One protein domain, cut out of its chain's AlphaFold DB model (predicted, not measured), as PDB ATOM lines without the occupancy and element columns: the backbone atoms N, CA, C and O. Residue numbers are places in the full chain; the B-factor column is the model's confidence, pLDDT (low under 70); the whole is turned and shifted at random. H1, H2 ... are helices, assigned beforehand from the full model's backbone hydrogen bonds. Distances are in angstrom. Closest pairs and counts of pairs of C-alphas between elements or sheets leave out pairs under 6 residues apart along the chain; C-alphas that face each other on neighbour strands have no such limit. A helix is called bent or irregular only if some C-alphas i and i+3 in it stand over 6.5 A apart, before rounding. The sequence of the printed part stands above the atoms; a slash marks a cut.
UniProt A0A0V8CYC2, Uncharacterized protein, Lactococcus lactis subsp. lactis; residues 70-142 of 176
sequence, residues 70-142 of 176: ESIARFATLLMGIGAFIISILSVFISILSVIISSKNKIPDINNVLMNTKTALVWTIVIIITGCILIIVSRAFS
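This is residues 70 to 142 of the 176 residues of an uncharacterized protein of Lactococcus lactis subsp. lactis (UniProt A0A0V8CYC2). A long helical hairpin: H1 runs along most of the length of the printed part, the chain turns back through a loop, and H2 returns beside it the opposite way, the two helices side by side at a shallow tilt of 5 degrees with few contacts between them. The loop end, residues 103 to 109, sticks out free, and Glu 70 and Ser 142 lie at the other end of the rod. The printed part has 73 residues with two named helices, H1 then H2, and no named strand; its class is all helix. It is only just extended, close to loose, with a radius of gyration of the C-alphas of 17.2 A and spans of 55 by 18 by 6 A.

H1, residues 70 to 103, and H2, residues 110 to 140, form a helical hairpin. They touch, with 6 pairs of C-alphas within 8 A. The closest C-alphas of the two are those of Ile 72 and Ala 140, 6.8 A apart. Their lines stand at a shallow tilt of 5 degrees, and they run opposite ways. Their centres are 12.1 A apart. In H1 and H2 every O i to N i+4 pair is within hydrogen-bond range.

H1 begins at C-alpha 70, (-8.125, -21.286, -59.248), and ends at C-alpha 103, (-27.861, -1.250, -18.028), 49.9 A from first to last C-alpha. H2 begins at C-alpha 110 and ends at C-alpha 140, (-8.067, -11.185, -62.255), 45.0 A from first to last C-alpha. Neither helix is bent.

The two C-alphas farthest apart are those of Lys 106 and Ser 142, at 55.6 A, while those of Glu 70 and Ser 142 are 14.6 A apart. The link from H1 to H2, 6 residues, is short, and the printed part has no cut. The mean pLDDT of the printed part is 76.9; residues 101 to 111 and 113 to 114 are under 70.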
ATOM      1  N   GLU A  70      -8.194 -20.498 -60.480       81.12
ATOM      2  CA  GLU A  70      -8.125 -21.286 -59.248       81.12
ATOM      3  C   GLU A  70      -7.469 -20.516 -58.090       81.12
ATOM      4  O   GLU A  70      -7.952 -20.544 -56.958       81.12
ATOM      5  N   SER A  71      -6.365 -19.813 -58.348       79.38
ATOM      6  CA  SER A  71      -5.679 -19.029 -57.315       79.38
ATOM      7  C   SER A  71      -6.496 -17.817 -56.871       79.38
ATOM      8  O   SER A  71      -6.533 -17.501 -55.679       79.38
ATOM      9  N   ILE A  72      -7.196 -17.184 -57.814       80.50
ATOM     10  CA  ILE A  72      -8.102 -16.065 -57.564       80.50
ATOM     11  C   ILE A  72      -9.298 -16.553 -56.746       80.50
ATOM     12  O   ILE A  72      -9.638 -15.924 -55.747       80.50
ATOM     13  N   ALA A  73      -9.879 -17.700 -57.103       81.94
ATOM     14  CA  ALA A  73     -10.978 -18.317 -56.372       81.94
ATOM     15  C   ALA A  73     -10.570 -18.669 -54.937       81.94
ATOM     16  O   ALA A  73     -11.235 -18.250 -53.998       81.94
ATOM     17  N   ARG A  74      -9.429 -19.347 -54.738       84.75
ATOM     18  CA  ARG A  74      -8.909 -19.661 -53.393       84.75
ATOM     19  C   ARG A  74      -8.698 -18.403 -52.550       84.75
ATOM     20  O   ARG A  74      -9.025 -18.395 -51.365       84.75
ATOM     21  N   PHE A  75      -8.168 -17.338 -53.152       81.81
ATOM     22  CA  PHE A  75      -7.990 -16.054 -52.478       81.81
ATOM     23  C   PHE A  75      -9.331 -15.393 -52.123       81.81
ATOM     24  O   PHE A  75      -9.491 -14.912 -51.004       81.81
ATOM     25  N   ALA A  76     -10.308 -15.410 -53.032       83.44
ATOM     26  CA  ALA A  76     -11.650 -14.894 -52.783       83.44
ATOM     27  C   ALA A  76     -12.365 -15.673 -51.666       83.44
ATOM     28  O   ALA A  76     -12.932 -15.058 -50.767       83.44
ATOM     29  N   THR A  77     -12.270 -17.005 -51.659       87.38
ATOM     30  CA  THR A  77     -12.820 -17.855 -50.592       87.38
ATOM     31  C   THR A  77     -12.183 -17.541 -49.241       87.38
ATOM     32  O   THR A  77     -12.882 -17.433 -48.235       87.38
ATOM     33  N   LEU A  78     -10.863 -17.336 -49.205       86.38
ATOM     34  CA  LEU A  78     -10.160 -16.937 -47.987       86.38
ATOM     35  C   LEU A  78     -10.622 -15.558 -47.494       86.38
ATOM     36  O   LEU A  78     -10.872 -15.391 -46.302       86.38
ATOM     37  N   LEU A  79     -10.800 -14.587 -48.398       84.06
ATOM     38  CA  LEU A  79     -11.350 -13.273 -48.055       84.06
ATOM     39  C   LEU A  79     -12.786 -13.358 -47.531       84.06
ATOM     40  O   LEU A  79     -13.100 -12.694 -46.548       84.06
ATOM     41  N   MET A  80     -13.643 -14.185 -48.136       85.00
ATOM     42  CA  MET A  80     -14.998 -14.429 -47.630       85.00
ATOM     43  C   MET A  80     -14.968 -15.024 -46.220       85.00
ATOM     44  O   MET A  80     -15.711 -14.565 -45.355       85.00
ATOM     45  N   GLY A  81     -14.080 -15.991 -45.965       86.19
ATOM     46  CA  GLY A  81     -13.904 -16.590 -44.639       86.19
ATOM     47  C   GLY A  81     -13.469 -15.571 -43.581       86.19
ATOM     48  O   GLY A  81     -14.076 -15.490 -42.514       86.19
ATOM     49  N   ILE A  82     -12.469 -14.739 -43.894       83.69
ATOM     50  CA  ILE A  82     -12.023 -13.652 -43.006       83.69
ATOM     51  C   ILE A  82     -13.144 -12.628 -42.796       83.69
ATOM     52  O   ILE A  82     -13.380 -12.200 -41.668       83.69
ATOM     53  N   GLY A  83     -13.859 -12.257 -43.859       81.81
ATOM     54  CA  GLY A  83     -14.982 -11.329 -43.786       81.81
ATOM     55  C   GLY A  83     -16.083 -11.829 -42.852       81.81
ATOM     56  O   GLY A  83     -16.497 -11.103 -41.952       81.81
ATOM     57  N   ALA A  84     -16.501 -13.088 -43.003       83.12
ATOM     58  CA  ALA A  84     -17.497 -13.713 -42.136       83.12
ATOM     59  C   ALA A  84     -17.042 -13.757 -40.669       83.12
ATOM     60  O   ALA A  84     -17.821 -13.448 -39.766       83.12
ATOM     61  N   PHE A  85     -15.765 -14.068 -40.428       85.44
ATOM     62  CA  PHE A  85     -15.184 -14.072 -39.087       85.44
ATOM     63  C   PHE A  85     -15.206 -12.681 -38.434       85.44
ATOM     64  O   PHE A  85     -15.645 -12.543 -37.292       85.44
ATOM     65  N   ILE A  86     -14.806 -11.636 -39.166       79.75
ATOM     66  CA  ILE A  86     -14.836 -10.249 -38.675       79.75
ATOM     67  C   ILE A  86     -16.270  -9.817 -38.363       79.75
ATOM     68  O   ILE A  86     -16.513  -9.256 -37.296       79.75
ATOM     69  N   ILE A  87     -17.222 -10.104 -39.259       80.25
ATOM     70  CA  ILE A  87     -18.641  -9.781 -39.051       80.25
ATOM     71  C   ILE A  87     -19.161 -10.467 -37.784       80.25
ATOM     72  O   ILE A  87     -19.806  -9.816 -36.962       80.25
ATOM     73  N   SER A  88     -18.829 -11.746 -37.587       82.69
ATOM     74  CA  SER A  88     -19.242 -12.509 -36.407       82.69
ATOM     75  C   SER A  88     -18.669 -11.940 -35.105       82.69
ATOM     76  O   SER A  88     -19.378 -11.864 -34.102       82.69
ATOM     77  N   ILE A  89     -17.400 -11.525 -35.091       81.00
ATOM     78  CA  ILE A  89     -16.801 -10.879 -33.913       81.00
ATOM     79  C   ILE A  89     -17.482  -9.537 -33.651       81.00
ATOM     80  O   ILE A  89     -17.871  -9.234 -32.523       81.00
ATOM     81  N   LEU A  90     -17.674  -8.738 -34.697       78.81
ATOM     82  CA  LEU A  90     -18.248  -7.406 -34.584       78.81
ATOM     83  C   LEU A  90     -19.690  -7.444 -34.062       78.81
ATOM     84  O   LEU A  90     -20.053  -6.624 -33.218       78.81
ATOM     85  N   SER A  91     -20.492  -8.427 -34.482       76.62
ATOM     86  CA  SER A  91     -21.850  -8.611 -33.957       76.62
ATOM     87  C   SER A  91     -21.870  -8.931 -32.461       76.62
ATOM     88  O   SER A  91     -22.746  -8.442 -31.742       76.62
ATOM     89  N   VAL A  92     -20.888  -9.694 -31.963       81.81
ATOM     90  CA  VAL A  92     -20.747  -9.979 -30.526       81.81
ATOM     91  C   VAL A  92     -20.396  -8.702 -29.762       81.81
ATOM     92  O   VAL A  92     -21.048  -8.386 -28.767       81.81
ATOM     93  N   PHE A  93     -19.440  -7.912 -30.260       78.69
ATOM     94  CA  PHE A  93     -19.064  -6.637 -29.640       78.69
ATOM     95  C   PHE A  93     -20.226  -5.639 -29.580       78.69
ATOM     96  O   PHE A  93     -20.451  -5.036 -28.532       78.69
ATOM     97  N   ILE A  94     -20.994  -5.489 -30.665       78.38
ATOM     98  CA  ILE A  94     -22.177  -4.612 -30.690       78.38
ATOM     99  C   ILE A  94     -23.212  -5.074 -29.658       78.38
ATOM    100  O   ILE A  94     -23.783  -4.245 -28.949       78.38
ATOM    101  N   SER A  95     -23.434  -6.386 -29.549       76.56
ATOM    102  CA  SER A  95     -24.394  -6.953 -28.595       76.56
ATOM    103  C   SER A  95     -23.982  -6.661 -27.149       76.56
ATOM    104  O   SER A  95     -24.796  -6.178 -26.364       76.56
ATOM    105  N   ILE A  96     -22.702  -6.860 -26.812       78.19
ATOM    106  CA  ILE A  96     -22.149  -6.544 -25.485       78.19
ATOM    107  C   ILE A  96     -22.279  -5.045 -25.188       78.19
ATOM    108  O   ILE A  96     -22.749  -4.664 -24.115       78.19
ATOM    109  N   LEU A  97     -21.908  -4.187 -26.143       73.88
ATOM    110  CA  LEU A  97     -21.996  -2.735 -25.986       73.88
ATOM    111  C   LEU A  97     -23.446  -2.290 -25.747       73.88
ATOM    112  O   LEU A  97     -23.700  -1.472 -24.865       73.88
ATOM    113  N   SER A  98     -24.402  -2.871 -26.479       70.38
ATOM    114  CA  SER A  98     -25.831  -2.593 -26.313       70.38
ATOM    115  C   SER A  98     -26.328  -2.965 -24.914       70.38
ATOM    116  O   SER A  98     -27.042  -2.177 -24.301       70.38
ATOM    117  N   VAL A  99     -25.925  -4.123 -24.379       75.94
ATOM    118  CA  VAL A  99     -26.299  -4.562 -23.020       75.94
ATOM    119  C   VAL A  99     -25.728  -3.622 -21.952       75.94
ATOM    120  O   VAL A  99     -26.447  -3.224 -21.033       75.94
ATOM    121  N   ILE A 100     -24.459  -3.218 -22.082       72.12
ATOM    122  CA  ILE A 100     -23.811  -2.276 -21.152       72.12
ATOM    123  C   ILE A 100     -24.536  -0.925 -21.150       72.12
ATOM    124  O   ILE A 100     -24.760  -0.340 -20.089       72.12
ATOM    125  N   ILE A 101     -24.914  -0.435 -22.331       67.19
ATOM    126  CA  ILE A 101     -25.632   0.828 -22.498       67.19
ATOM    127  C   ILE A 101     -27.031   0.754 -21.870       67.19
ATOM    128  O   ILE A 101     -27.376   1.631 -21.082       67.19
ATOM    129  N   SER A 102     -27.812  -0.296 -22.150       66.94
ATOM    130  CA  SER A 102     -29.155  -0.474 -21.572       66.94
ATOM    131  C   SER A 102     -29.138  -0.619 -20.047       66.94
ATOM    132  O   SER A 102     -30.079  -0.194 -19.380       66.94
ATOM    133  N   SER A 103     -28.062  -1.171 -19.480       66.44
ATOM    134  CA  SER A 103     -27.861  -1.250 -18.028       66.44
ATOM    135  C   SER A 103     -27.574   0.125 -17.393       66.44
ATOM    136  O   SER A 103     -27.994   0.404 -16.269       66.44
ATOM    137  N   LYS A 104     -26.927   1.044 -18.125       61.53
ATOM    138  CA  LYS A 104     -26.630   2.417 -17.677       61.53
ATOM    139  C   LYS A 104     -27.695   3.410 -18.158       61.53
ATOM    140  O   LYS A 104     -27.416   4.306 -18.951       61.53
ATOM    141  N   ASN A 105     -28.913   3.290 -17.637       55.34
ATOM    142  CA  ASN A 105     -30.106   4.045 -18.055       55.34
ATOM    143  C   ASN A 105     -30.113   5.558 -17.676       55.34
ATOM    144  O   ASN A 105     -31.135   6.094 -17.258       55.34
ATOM    145  N   LYS A 106     -28.970   6.261 -17.746       56.25
ATOM    146  CA  LYS A 106     -28.797   7.619 -17.182       56.25
ATOM    147  C   LYS A 106     -28.120   8.651 -18.095       56.25
ATOM    148  O   LYS A 106     -27.641   9.661 -17.589       56.25
ATOM    149  N   ILE A 107     -28.053   8.433 -19.412       59.25
ATOM    150  CA  ILE A 107     -27.404   9.391 -20.326       59.25
ATOM    151  C   ILE A 107     -28.382   9.765 -21.461       59.25
ATOM    152  O   ILE A 107     -28.683   8.921 -22.302       59.25
ATOM    153  N   PRO A 108     -28.897  11.006 -21.512       54.88
ATOM    154  CA  PRO A 108     -29.919  11.420 -22.482       54.88
ATOM    155  C   PRO A 108     -29.435  11.488 -23.947       54.88
ATOM    156  O   PRO A 108     -30.259  11.615 -24.844       54.88
ATOM    157  N   ASP A 109     -28.133  11.328 -24.209       62.53
ATOM    158  CA  ASP A 109     -27.528  11.453 -25.550       62.53
ATOM    159  C   ASP A 109     -27.123  10.112 -26.208       62.53
ATOM    160  O   ASP A 109     -26.512  10.064 -27.278       62.53
ATOM    161  N   ILE A 110     -27.464   8.981 -25.579       65.56
ATOM    162  CA  ILE A 110     -27.064   7.634 -26.032       65.56
ATOM    163  C   ILE A 110     -27.559   7.335 -27.453       65.56
ATOM    164  O   ILE A 110     -26.839   6.724 -28.245       65.56
ATOM    165  N   ASN A 111     -28.782   7.751 -27.787       67.06
ATOM    166  CA  ASN A 111     -29.409   7.412 -29.066       67.06
ATOM    167  C   ASN A 111     -28.665   8.033 -30.254       67.06
ATOM    168  O   ASN A 111     -28.504   7.381 -31.288       67.06
ATOM    169  N   ASN A 112     -28.155   9.254 -30.083       70.06
ATOM    170  CA  ASN A 112     -27.431   9.981 -31.122       70.06
ATOM    171  C   ASN A 112     -26.025   9.384 -31.329       70.06
ATOM    172  O   ASN A 112     -25.605   9.112 -32.455       70.06
ATOM    173  N   VAL A 113     -25.333   9.056 -30.231       69.12
ATOM    174  CA  VAL A 113     -24.034   8.359 -30.261       69.12
ATOM    175  C   VAL A 113     -24.161   6.968 -30.893       69.12
ATOM    176  O   VAL A 113     -23.338   6.583 -31.725       69.12
ATOM    177  N   LEU A 114     -25.208   6.213 -30.550       69.19
ATOM    178  CA  LEU A 114     -25.457   4.876 -31.088       69.19
ATOM    179  C   LEU A 114     -25.764   4.909 -32.593       69.19
ATOM    180  O   LEU A 114     -25.220   4.087 -33.332       69.19
ATOM    181  N   MET A 115     -26.594   5.850 -33.062       70.44
ATOM    182  CA  MET A 115     -26.868   6.021 -34.496       70.44
ATOM    183  C   MET A 115     -25.606   6.386 -35.282       70.44
ATOM    184  O   MET A 115     -25.330   5.764 -36.310       70.44
ATOM    185  N   ASN A 116     -24.802   7.327 -34.783       76.56
ATOM    186  CA  ASN A 116     -23.563   7.736 -35.448       76.56
ATOM    187  C   ASN A 116     -22.537   6.597 -35.492       76.56
ATOM    188  O   ASN A 116     -21.905   6.375 -36.524       76.56
ATOM    189  N   THR A 117     -22.430   5.809 -34.420       75.12
ATOM    190  CA  THR A 117     -21.503   4.669 -34.346       75.12
ATOM    191  C   THR A 117     -21.933   3.535 -35.277       75.12
ATOM    192  O   THR A 117     -21.100   2.975 -35.987       75.12
ATOM    193  N   LYS A 118     -23.236   3.226 -35.346       74.38
ATOM    194  CA  LYS A 118     -23.780   2.257 -36.315       74.38
ATOM    195  C   LYS A 118     -23.521   2.702 -37.753       74.38
ATOM    196  O   LYS A 118     -23.070   1.900 -38.565       74.38
ATOM    197  N   THR A 119     -23.754   3.977 -38.051       78.44
ATOM    198  CA  THR A 119     -23.543   4.546 -39.390       78.44
ATOM    199  C   THR A 119     -22.066   4.497 -39.785       78.44
ATOM    200  O   THR A 119     -21.740   4.012 -40.867       78.44
ATOM    201  N   ALA A 120     -21.156   4.902 -38.893       77.69
ATOM    202  CA  ALA A 120     -19.714   4.821 -39.125       77.69
ATOM    203  C   ALA A 120     -19.239   3.376 -39.363       77.69
ATOM    204  O   ALA A 120     -18.425   3.119 -40.251       77.69
ATOM    205  N   LEU A 121     -19.784   2.419 -38.614       78.25
ATOM    206  CA  LEU A 121     -19.454   1.001 -38.742       78.25
ATOM    207  C   LEU A 121     -19.920   0.429 -40.089       78.25
ATOM    208  O   LEU A 121     -19.145  -0.252 -40.759       78.25
ATOM    209  N   VAL A 122     -21.136   0.766 -40.534       79.25
ATOM    210  CA  VAL A 122     -21.643   0.382 -41.864       79.25
ATOM    211  C   VAL A 122     -20.742   0.933 -42.970       79.25
ATOM    212  O   VAL A 122     -20.310   0.173 -43.834       79.25
ATOM    213  N   TRP A 123     -20.382   2.218 -42.919       80.00
ATOM    214  CA  TRP A 123     -19.463   2.815 -43.895       80.00
ATOM    215  C   TRP A 123     -18.084   2.155 -43.896       80.00
ATOM    216  O   TRP A 123     -17.521   1.905 -44.961       80.00
ATOM    217  N   THR A 124     -17.565   1.801 -42.720       79.44
ATOM    218  CA  THR A 124     -16.290   1.082 -42.595       79.44
ATOM    219  C   THR A 124     -16.351  -0.278 -43.297       79.44
ATOM    220  O   THR A 124     -15.447  -0.616 -44.061       79.44
ATOM    221  N   ILE A 125     -17.440  -1.034 -43.116       80.94
ATOM    222  CA  ILE A 125     -17.654  -2.317 -43.804       80.94
ATOM    223  C   ILE A 125     -17.734  -2.119 -45.322       80.94
ATOM    224  O   ILE A 125     -17.095  -2.859 -46.068       80.94
ATOM    225  N   VAL A 126     -18.472  -1.108 -45.792       81.94
ATOM    226  CA  VAL A 126     -18.606  -0.808 -47.227       81.94
ATOM    227  C   VAL A 126     -17.247  -0.490 -47.860       81.94
ATOM    228  O   VAL A 126     -16.939  -1.006 -48.937       81.94
ATOM    229  N   ILE A 127     -16.403   0.299 -47.188       85.19
ATOM    230  CA  ILE A 127     -15.046   0.620 -47.661       85.19
ATOM    231  C   ILE A 127     -14.185  -0.646 -47.741       85.19
ATOM    232  O   ILE A 127     -13.510  -0.859 -48.750       85.19
ATOM    233  N   ILE A 128     -14.241  -1.514 -46.725       83.81
ATOM    234  CA  ILE A 128     -13.493  -2.780 -46.703       83.81
ATOM    235  C   ILE A 128     -13.929  -3.686 -47.860       83.81
ATOM    236  O   ILE A 128     -13.078  -4.164 -48.610       83.81
ATOM    237  N   ILE A 129     -15.238  -3.882 -48.053       83.06
ATOM    238  CA  ILE A 129     -15.775  -4.719 -49.137       83.06
ATOM    239  C   ILE A 129     -15.349  -4.165 -50.499       83.06
ATOM    240  O   ILE A 129     -14.852  -4.911 -51.342       83.06
ATOM    241  N   THR A 130     -15.479  -2.853 -50.697       82.75
ATOM    242  CA  THR A 130     -15.077  -2.185 -51.943       82.75
ATOM    243  C   THR A 130     -13.579  -2.372 -52.210       82.75
ATOM    244  O   THR A 130     -13.185  -2.723 -53.323       82.75
ATOM    245  N   GLY A 131     -12.735  -2.228 -51.182       86.44
ATOM    246  CA  GLY A 131     -11.297  -2.486 -51.270       86.44
ATOM    247  C   GLY A 131     -10.969  -3.941 -51.619       86.44
ATOM    248  O   GLY A 131     -10.135  -4.197 -52.489       86.44
ATOM    249  N   CYS A 132     -11.659  -4.908 -51.008       84.56
ATOM    250  CA  CYS A 132     -11.498  -6.327 -51.322       84.56
ATOM    251  C   CYS A 132     -11.852  -6.636 -52.783       84.56
ATOM    252  O   CYS A 132     -11.087  -7.325 -53.462       84.56
ATOM    253  N   ILE A 133     -12.964  -6.090 -53.286       82.44
ATOM    254  CA  ILE A 133     -13.381  -6.250 -54.686       82.44
ATOM    255  C   ILE A 133     -12.314  -5.682 -55.627       82.44
ATOM    256  O   ILE A 133     -11.900  -6.365 -56.564       82.44
ATOM    257  N   LEU A 134     -11.798  -4.480 -55.347       85.12
ATOM    258  CA  LEU A 134     -10.740  -3.864 -56.155       85.12
ATOM    259  C   LEU A 134      -9.475  -4.729 -56.224       85.12
ATOM    260  O   LEU A 134      -8.879  -4.854 -57.295       85.12
ATOM    261  N   ILE A 135      -9.075  -5.368 -55.120       83.00
ATOM    262  CA  ILE A 135      -7.907  -6.263 -55.090       83.00
ATOM    263  C   ILE A 135      -8.145  -7.516 -55.945       83.00
ATOM    264  O   ILE A 135      -7.252  -7.920 -56.693       83.00
ATOM    265  N   ILE A 136      -9.333  -8.125 -55.857       81.06
ATOM    266  CA  ILE A 136      -9.687  -9.320 -56.640       81.06
ATOM    267  C   ILE A 136      -9.699  -8.985 -58.135       81.06
ATOM    268  O   ILE A 136      -9.036  -9.664 -58.918       81.06
ATOM    269  N   VAL A 137     -10.372  -7.897 -58.522       79.69
ATOM    270  CA  VAL A 137     -10.433  -7.417 -59.913       79.69
ATOM    271  C   VAL A 137      -9.031  -7.091 -60.436       79.69
ATOM    272  O   VAL A 137      -8.671  -7.513 -61.533       79.69
ATOM    273  N   SER A 138      -8.192  -6.426 -59.636       77.81
ATOM    274  CA  SER A 138      -6.809  -6.096 -60.021       77.81
ATOM    275  C   SER A 138      -5.940  -7.333 -60.262       77.81
ATOM    276  O   SER A 138      -5.026  -7.300 -61.090       77.81
ATOM    277  N   ARG A 139      -6.203  -8.434 -59.546       74.19
ATOM    278  CA  ARG A 139      -5.525  -9.714 -59.783       74.19
ATOM    279  C   ARG A 139      -6.079 -10.450 -60.996       74.19
ATOM    280  O   ARG A 139      -5.278 -10.915 -61.803       74.19
ATOM    281  N   ALA A 140      -7.401 -10.506 -61.146       73.69
ATOM    282  CA  ALA A 140      -8.067 -11.185 -62.255       73.69
ATOM    283  C   ALA A 140      -7.748 -10.546 -63.613       73.69
ATOM    284  O   ALA A 140      -7.384 -11.234 -64.559       73.69
ATOM    285  N   PHE A 141      -7.777  -9.216 -63.689       71.50
ATOM    286  CA  PHE A 141      -7.465  -8.468 -64.910       71.50
ATOM    287  C   PHE A 141      -6.008  -8.002 -64.966       71.50
ATOM    288  O   PHE A 141      -5.669  -7.053 -65.679       71.50
ATOM    289  N   SER A 142      -5.112  -8.649 -64.215       77.31
ATOM    290  CA  SER A 142      -3.717  -8.233 -64.195       77.31
ATOM    291  C   SER A 142      -3.088  -8.398 -65.578       77.31
ATOM    292  O   SER A 142      -2.952  -9.506 -66.103       77.31
TER     293      SER A 142